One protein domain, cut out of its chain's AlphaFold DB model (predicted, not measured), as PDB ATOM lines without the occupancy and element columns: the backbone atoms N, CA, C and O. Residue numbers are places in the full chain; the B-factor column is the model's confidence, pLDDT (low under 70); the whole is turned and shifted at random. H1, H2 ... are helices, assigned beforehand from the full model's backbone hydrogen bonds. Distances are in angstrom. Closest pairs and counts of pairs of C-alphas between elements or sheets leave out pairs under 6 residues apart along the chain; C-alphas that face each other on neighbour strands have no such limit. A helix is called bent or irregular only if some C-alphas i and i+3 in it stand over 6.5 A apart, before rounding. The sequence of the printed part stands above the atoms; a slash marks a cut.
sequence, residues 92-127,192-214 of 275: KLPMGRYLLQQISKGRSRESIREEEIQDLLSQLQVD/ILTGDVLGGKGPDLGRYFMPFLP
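What this domain is: This is residues 92 to 127 and 192 to 214 of the 275 residues of an uncharacterized protein of Branchiostoma floridae (UniProt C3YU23). Two helices, H1 and H2, are set at a steep slant to each other, with residues 105 to 113 looping across the wider gap between the end of H1 and the beginning of H2. A long stretch without a named element, residues 192 to 214, folds back on itself; its turn at residues 201 to 206 sticks out, and its last residue comes back near the beginning of H1. The printed part has 59 residues with two named helices, H1 then H2, and no named strand; its class is all helix, though under half of the residues, 27, are in named elements. It is only just loose, close to compact, with a radius of gyration of the C-alphas of 12.6 A, and it spans 36 by 25 by 15 A.

How they stand to each other: H1, residues 92 to 104, and H2, residues 114 to 127, are close but not clearly touching, with 1 pair of C-alphas within 8 A. The closest C-alphas are those of Met 95 and Leu 120, 7.8 A apart. The helices run opposite ways at a steep tilt of 50 degrees, and their centres are 13.0 A apart. The link between them is short, with 9 residues. In H1 every O i to N i+4 pair is within hydrogen-bond range; in H2, 7 of 10 are.

Where its parts are: H1 runs 18.1 A from C-alpha 92 at (-4.307, -7.041, -37.669) to C-alpha 104 at (7.455, 5.339, -43.613). H2 runs 21.1 A from C-alpha 114 to C-alpha 127 at (-10.982, 3.504, -26.937). Neither helix is bent.

The domain as a whole: The C-alphas farthest apart are those of Ser 104 and Asp 204, 37.6 A; those of Lys 92 and Pro 214, the first and last printed, are 7.5 A apart. Residues 128 to 191 are not printed, and C-alphas 127 and 192 are 11.3 A apart across the cut. Residues 201 to 206 stand free. The mean pLDDT of the printed part is 72.9; it is under 70 at residues 92 to 93, 124 to 127 and 192 to 206.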
ATOM      1  N   LYS A  92      -5.631  -7.346 -37.093       64.75
ATOM      2  CA  LYS A  92      -4.307  -7.041 -37.669       64.75
ATOM      3  C   LYS A  92      -4.107  -5.550 -37.965       64.75
ATOM      4  O   LYS A  92      -2.997  -5.125 -38.288       64.75
ATOM      5  N   LEU A  93      -5.184  -4.762 -37.915       68.50
ATOM      6  CA  LEU A  93      -5.211  -3.385 -38.399       68.50
ATOM      7  C   LEU A  93      -4.396  -2.413 -37.533       68.50
ATOM      8  O   LEU A  93      -3.586  -1.694 -38.120       68.50
ATOM      9  N   PRO A  94      -4.531  -2.371 -36.192       79.19
ATOM     10  CA  PRO A  94      -3.776  -1.415 -35.383       79.19
ATOM     11  C   PRO A  94      -2.264  -1.630 -35.465       79.19
ATOM     12  O   PRO A  94      -1.517  -0.705 -35.783       79.19
ATOM     13  N   MET A  95      -1.824  -2.878 -35.288       83.12
ATOM     14  CA  MET A  95      -0.408  -3.235 -35.362       83.12
ATOM     15  C   MET A  95       0.147  -3.016 -36.772       83.12
ATOM     16  O   MET A  95       1.205  -2.416 -36.934       83.12
ATOM     17  N   GLY A  96      -0.598  -3.414 -37.809       86.31
ATOM     18  CA  GLY A  96      -0.222  -3.151 -39.196       86.31
ATOM     19  C   GLY A  96      -0.043  -1.660 -39.490       86.31
ATOM     20  O   GLY A  96       0.951  -1.281 -40.103       86.31
ATOM     21  N   ARG A  97      -0.960  -0.799 -39.029       87.38
ATOM     22  CA  ARG A  97      -0.860   0.661 -39.208       87.38
ATOM     23  C   ARG A  97       0.354   1.248 -38.500       87.38
ATOM     24  O   ARG A  97       1.079   2.025 -39.117       87.38
ATOM     25  N   TYR A  98       0.589   0.859 -37.248       89.25
ATOM     26  CA  TYR A  98       1.763   1.300 -36.500       89.25
ATOM     27  C   TYR A  98       3.055   0.927 -37.240       89.25
ATOM     28  O   TYR A  98       3.892   1.795 -37.489       89.25
ATOM     29  N   LEU A  99       3.182  -0.327 -37.691       91.06
ATOM     30  CA  LEU A  99       4.359  -0.771 -38.442       91.06
ATOM     31  C   LEU A  99       4.547   0.000 -39.753       91.06
ATOM     32  O   LEU A  99       5.659   0.434 -40.046       91.06
ATOM     33  N   LEU A 100       3.474   0.230 -40.521       90.25
ATOM     34  CA  LEU A 100       3.544   1.046 -41.741       90.25
ATOM     35  C   LEU A 100       4.077   2.453 -41.451       90.25
ATOM     36  O   LEU A 100       4.888   2.967 -42.220       90.25
ATOM     37  N   GLN A 101       3.648   3.063 -40.343       91.56
ATOM     38  CA  GLN A 101       4.093   4.394 -39.940       91.56
ATOM     39  C   GLN A 101       5.573   4.418 -39.526       91.56
ATOM     40  O   GLN A 101       6.267   5.402 -39.789       91.56
ATOM     41  N   GLN A 102       6.083   3.366 -38.880       93.62
ATOM     42  CA  GLN A 102       7.511   3.284 -38.546       93.62
ATOM     43  C   GLN A 102       8.361   3.099 -39.811       93.62
ATOM     44  O   GLN A 102       9.340   3.821 -40.007       93.62
ATOM     45  N   ILE A 103       7.928   2.229 -40.726       90.25
ATOM     46  CA  ILE A 103       8.601   2.015 -42.014       90.25
ATOM     47  C   ILE A 103       8.599   3.297 -42.857       90.25
ATOM     48  O   ILE A 103       9.615   3.635 -43.464       90.25
ATOM     49  N   SER A 104       7.503   4.067 -42.874       91.00
ATOM     50  CA  SER A 104       7.455   5.339 -43.613       91.00
ATOM     51  C   SER A 104       8.413   6.397 -43.058       91.00
ATOM     52  O   SER A 104       8.789   7.313 -43.781       91.00
ATOM     53  N   LYS A 105       8.816   6.270 -41.787       94.81
ATOM     54  CA  LYS A 105       9.845   7.103 -41.143       94.81
ATOM     55  C   LYS A 105      11.268   6.573 -41.367       94.81
ATOM     56  O   LYS A 105      12.211   7.146 -40.835       94.81
ATOM     57  N   GLY A 106      11.430   5.484 -42.119       94.19
ATOM     58  CA  GLY A 106      12.723   4.845 -42.364       94.19
ATOM     59  C   GLY A 106      13.238   3.992 -41.203       94.19
ATOM     60  O   GLY A 106      14.406   3.615 -41.215       94.19
ATOM     61  N   ARG A 107      12.403   3.676 -40.200       95.19
ATOM     62  CA  ARG A 107      12.778   2.718 -39.148       95.19
ATOM     63  C   ARG A 107      12.648   1.290 -39.662       95.19
ATOM     64  O   ARG A 107      11.676   0.957 -40.340       95.19
ATOM     65  N   SER A 108      13.613   0.450 -39.301       93.00
ATOM     66  CA  SER A 108      13.550  -0.984 -39.567       93.00
ATOM     67  C   SER A 108      12.630  -1.685 -38.571       93.00
ATOM     68  O   SER A 108      12.451  -1.230 -37.435       93.00
ATOM     69  N   ARG A 109      12.077  -2.822 -38.992       91.12
ATOM     70  CA  ARG A 109      11.240  -3.695 -38.169       91.12
ATOM     71  C   ARG A 109      11.951  -4.128 -36.885       91.12
ATOM     72  O   ARG A 109      11.344  -4.130 -35.822       91.12
ATOM     73  N   GLU A 110      13.239  -4.442 -36.975       92.06
ATOM     74  CA  GLU A 110      14.078  -4.927 -35.870       92.06
ATOM     75  C   GLU A 110      14.374  -3.837 -34.834       92.06
ATOM     76  O   GLU A 110      14.788  -4.140 -33.720       92.06
ATOM     77  N   SER A 111      14.172  -2.564 -35.189       94.38
ATOM     78  CA  SER A 111      14.366  -1.438 -34.270       94.38
ATOM     79  C   SER A 111      13.173  -1.184 -33.347       94.38
ATOM     80  O   SER A 111      13.235  -0.274 -32.520       94.38
ATOM     81  N   ILE A 112      12.076  -1.924 -33.527       91.31
ATOM     82  CA  ILE A 112      10.834  -1.748 -32.776       91.31
ATOM     83  C   ILE A 112      10.981  -2.434 -31.430       91.31
ATOM     84  O   ILE A 112      11.250  -3.634 -31.365       91.31
ATOM     85  N   ARG A 113      10.801  -1.668 -30.358       89.00
ATOM     86  CA  ARG A 113      10.973  -2.181 -29.003       89.00
ATOM     87  C   ARG A 113       9.666  -2.699 -28.416       89.00
ATOM     88  O   ARG A 113       8.580  -2.278 -28.813       89.00
ATOM     89  N   GLU A 114       9.788  -3.586 -27.433       81.69
ATOM     90  CA  GLU A 114       8.646  -4.171 -26.728       81.69
ATOM     91  C   GLU A 114       7.762  -3.101 -26.078       81.69
ATOM     92  O   GLU A 114       6.539  -3.175 -26.189       81.69
ATOM     93  N   GLU A 115       8.363  -2.071 -25.475       82.69
ATOM     94  CA  GLU A 115       7.609  -1.032 -24.767       82.69
ATOM     95  C   GLU A 115       6.694  -0.255 -25.721       82.69
ATOM     96  O   GLU A 115       5.564   0.069 -25.374       82.69
ATOM     97  N   GLU A 116       7.134  -0.039 -26.966       87.44
ATOM     98  CA  GLU A 116       6.327   0.638 -27.988       87.44
ATOM     99  C   GLU A 116       5.088  -0.182 -28.377       87.44
ATOM    100  O   GLU A 116       4.034   0.376 -28.692       87.44
ATOM    101  N   ILE A 117       5.209  -1.512 -28.371       82.38
ATOM    102  CA  ILE A 117       4.092  -2.411 -28.667       82.38
ATOM    103  C   ILE A 117       3.131  -2.489 -27.485       82.38
ATOM    104  O   ILE A 117       1.919  -2.481 -27.695       82.38
ATOM    105  N   GLN A 118       3.651  -2.531 -26.259       77.94
ATOM    106  CA  GLN A 118       2.824  -2.476 -25.056       77.94
ATOM    107  C   GLN A 118       2.013  -1.173 -25.014       77.94
ATOM    108  O   GLN A 118       0.792  -1.227 -24.881       77.94
ATOM    109  N   ASP A 119       2.653  -0.026 -25.260       81.75
ATOM    110  CA  ASP A 119       1.987   1.281 -25.301       81.75
ATOM    111  C   ASP A 119       0.870   1.336 -26.357       81.75
ATOM    112  O   ASP A 119      -0.207   1.883 -26.103       81.75
ATOM    113  N   LEU A 120       1.102   0.751 -27.539       81.31
ATOM    114  CA  LEU A 120       0.092   0.659 -28.596       81.31
ATOM    115  C   LEU A 120      -1.118  -0.178 -28.157       81.31
ATOM    116  O   LEU A 120      -2.258   0.183 -28.449       81.31
ATOM    117  N   LEU A 121      -0.882  -1.305 -27.490       75.31
ATOM    118  CA  LEU A 121      -1.947  -2.209 -27.063       75.31
ATOM    119  C   LEU A 121      -2.778  -1.624 -25.921       75.31
ATOM    120  O   LEU A 121      -4.002  -1.738 -25.963       75.31
ATOM    121  N   SER A 122      -2.151  -0.943 -24.959       71.94
ATOM    122  CA  SER A 122      -2.875  -0.257 -23.883       71.94
ATOM    123  C   SER A 122      -3.787   0.851 -24.427       71.94
ATOM    124  O   SER A 122      -4.915   1.005 -23.962       71.94
ATOM    125  N   GLN A 123      -3.365   1.582 -25.466       71.38
ATOM    126  CA  GLN A 123      -4.204   2.612 -26.104       71.38
ATOM    127  C   GLN A 123      -5.480   2.037 -26.736       71.38
ATOM    128  O   GLN A 123      -6.549   2.630 -26.609       71.38
ATOM    129  N   LEU A 124      -5.405   0.852 -27.353       66.25
ATOM    130  CA  LEU A 124      -6.571   0.208 -27.972       66.25
ATOM    131  C   LEU A 124      -7.647  -0.209 -26.964       66.25
ATOM    132  O   LEU A 124      -8.801  -0.386 -27.348       66.25
ATOM    133  N   GLN A 125      -7.299  -0.362 -25.685       60.09
ATOM    134  CA  GLN A 125      -8.277  -0.660 -24.639       60.09
ATOM    135  C   GLN A 125      -9.084   0.574 -24.239       60.09
ATOM    136  O   GLN A 125     -10.303   0.487 -24.091       60.09
ATOM    137  N   VAL A 126      -8.418   1.724 -24.107       53.06
ATOM    138  CA  VAL A 126      -9.044   2.978 -23.659       53.06
ATOM    139  C   VAL A 126     -10.151   3.416 -24.622       53.06
ATOM    140  O   VAL A 126     -11.211   3.870 -24.188       53.06
ATOM    141  N   ASP A 127      -9.969   3.191 -25.922       45.72
ATOM    142  CA  ASP A 127     -10.982   3.504 -26.937       45.72
ATOM    143  C   ASP A 127     -12.220   2.586 -26.851       45.72
ATOM    144  O   ASP A 127     -13.319   2.978 -27.243       45.72
ATOM    145  N   ILE A 192     -10.683  -7.256 -25.835       43.50
ATOM    146  CA  ILE A 192      -9.268  -7.611 -25.939       43.50
ATOM    147  C   ILE A 192      -8.749  -7.678 -24.499       43.50
ATOM    148  O   ILE A 192      -8.635  -6.654 -23.819       43.50
ATOM    149  N   LEU A 193      -8.496  -8.890 -24.006       48.22
ATOM    150  CA  LEU A 193      -7.813  -9.087 -22.734       48.22
ATOM    151  C   LEU A 193      -6.362  -8.623 -22.939       48.22
ATOM    152  O   LEU A 193      -5.522  -9.351 -23.458       48.22
ATOM    153  N   THR A 194      -6.105  -7.343 -22.637       43.69
ATOM    154  CA  THR A 194      -4.769  -6.725 -22.486       43.69
ATOM    155  C   THR A 194      -3.859  -7.666 -21.703       43.69
ATOM    156  O   THR A 194      -4.331  -8.240 -20.724       43.69
ATOM    157  N   GLY A 195      -2.557  -7.720 -22.004       43.44
ATOM    158  CA  GLY A 195      -1.539  -8.143 -21.046       43.44
ATOM    159  C   GLY A 195      -1.735  -7.511 -19.661       43.44
ATOM    160  O   GLY A 195      -1.363  -8.128 -18.681       43.44
ATOM    161  N   ASP A 196      -2.421  -6.371 -19.538       41.38
ATOM    162  CA  ASP A 196      -2.804  -5.747 -18.263       41.38
ATOM    163  C   ASP A 196      -3.816  -6.575 -17.435       41.38
ATOM    164  O   ASP A 196      -3.719  -6.608 -16.211       41.38
ATOM    165  N   VAL A 197      -4.723  -7.331 -18.074       47.03
ATOM    166  CA  VAL A 197      -5.587  -8.342 -17.414       47.03
ATOM    167  C   VAL A 197      -4.814  -9.641 -17.130       47.03
ATOM    168  O   VAL A 197      -5.207 -10.432 -16.277       47.03
ATOM    169  N   LEU A 198      -3.677  -9.841 -17.800       47.69
ATOM    170  CA  LEU A 198      -2.779 -10.989 -17.634       47.69
ATOM    171  C   LEU A 198      -1.453 -10.643 -16.935       47.69
ATOM    172  O   LEU A 198      -0.529 -11.454 -16.917       47.69
ATOM    173  N   GLY A 199      -1.370  -9.479 -16.284       42.25
ATOM    174  CA  GLY A 199      -0.234  -9.076 -15.454       42.25
ATOM    175  C   GLY A 199       1.022  -8.640 -16.212       42.25
ATOM    176  O   GLY A 199       2.114  -9.112 -15.911       42.25
ATOM    177  N   GLY A 200       0.888  -7.702 -17.140       43.22
ATOM    178  CA  GLY A 200       1.989  -7.085 -17.870       43.22
ATOM    179  C   GLY A 200       2.719  -5.952 -17.146       43.22
ATOM    180  O   GLY A 200       3.319  -5.150 -17.843       43.22
ATOM    181  N   LYS A 201       2.695  -5.850 -15.805       39.66
ATOM    182  CA  LYS A 201       3.703  -5.104 -15.012       39.66
ATOM    183  C   LYS A 201       3.865  -5.695 -13.607       39.66
ATOM    184  O   LYS A 201       3.001  -5.541 -12.751       39.66
ATOM    185  N   GLY A 202       5.021  -6.308 -13.366       38.22
ATOM    186  CA  GLY A 202       5.508  -6.696 -12.044       38.22
ATOM    187  C   GLY A 202       6.835  -7.457 -12.169       38.22
ATOM    188  O   GLY A 202       6.873  -8.435 -12.910       38.22
ATOM    189  N   PRO A 203       7.924  -7.044 -11.494       40.28
ATOM    190  CA  PRO A 203       9.254  -7.642 -11.667       40.28
ATOM    191  C   PRO A 203       9.434  -9.069 -11.101       40.28
ATOM    192  O   PRO A 203      10.543  -9.582 -11.178       40.28
ATOM    193  N   ASP A 204       8.385  -9.730 -10.587       49.66
ATOM    194  CA  ASP A 204       8.526 -10.947  -9.757       49.66
ATOM    195  C   ASP A 204       7.653 -12.165 -10.149       49.66
ATOM    196  O   ASP A 204       7.654 -13.159  -9.431       49.66
ATOM    197  N   LEU A 205       6.914 -12.153 -11.273       53.03
ATOM    198  CA  LEU A 205       5.978 -13.255 -11.612       53.03
ATOM    199  C   LEU A 205       6.279 -14.045 -12.899       53.03
ATOM    200  O   LEU A 205       5.494 -14.919 -13.258       53.03
ATOM    201  N   GLY A 206       7.383 -13.779 -13.609       59.91
ATOM    202  CA  GLY A 206       7.760 -14.566 -14.800       59.91
ATOM    203  C   GLY A 206       6.712 -14.570 -15.928       59.91
ATOM    204  O   GLY A 206       6.648 -15.517 -16.711       59.91
ATOM    205  N   ARG A 207       5.866 -13.534 -16.002       73.50
ATOM    206  CA  ARG A 207       4.837 -13.367 -17.037       73.50
ATOM    207  C   ARG A 207       5.415 -12.550 -18.189       73.50
ATOM    208  O   ARG A 207       5.930 -11.459 -17.967       73.50
ATOM    209  N   TYR A 208       5.314 -13.076 -19.408       76.38
ATOM    210  CA  TYR A 208       5.852 -12.440 -20.610       76.38
ATOM    211  C   TYR A 208       4.757 -12.248 -21.648       76.38
ATOM    212  O   TYR A 208       4.007 -13.176 -21.957       76.38
ATOM    213  N   PHE A 209       4.700 -11.049 -22.217       76.38
ATOM    214  CA  PHE A 209       3.858 -10.759 -23.365       76.38
ATOM    215  C   PHE A 209       4.705 -10.807 -24.641       76.38
ATOM    216  O   PHE A 209       5.709 -10.112 -24.753       76.38
ATOM    217  N   MET A 210       4.311 -11.638 -25.608       82.88
ATOM    218  CA  MET A 210       5.084 -11.880 -26.832       82.88
ATOM    219  C   MET A 210       4.285 -11.452 -28.070       82.88
ATOM    220  O   MET A 210       3.476 -12.233 -28.577       82.88
ATOM    221  N   PRO A 211       4.475 -10.219 -28.577       83.38
ATOM    222  CA  PRO A 211       3.737  -9.748 -29.738       83.38
ATOM    223  C   PRO A 211       4.253 -10.364 -31.042       83.38
ATOM    224  O   PRO A 211       5.439 -10.303 -31.363       83.38
ATOM    225  N   PHE A 212       3.330 -10.870 -31.861       86.88
ATOM    226  CA  PHE A 212       3.635 -11.341 -33.209       86.88
ATOM    227  C   PHE A 212       3.388 -10.234 -34.235       86.88
ATOM    228  O   PHE A 212       2.251  -9.922 -34.586       86.88
ATOM    229  N   LEU A 213       4.469  -9.651 -34.753       89.62
ATOM    230  CA  LEU A 213       4.392  -8.606 -35.769       89.62
ATOM    231  C   LEU A 213       3.983  -9.177 -37.148       89.62
ATOM    232  O   LEU A 213       4.555 -10.187 -37.573       89.62
ATOM    233  N   PRO A 214       3.091  -8.508 -37.912       91.81
ATOM    234  CA  PRO A 214       2.740  -8.871 -39.286       91.81
ATOM    235  C   PRO A 214       3.940  -9.241 -40.160       91.81
ATOM    236  O   PRO A 214       4.947  -8.536 -40.166       91.81
TER     237      PRO A 214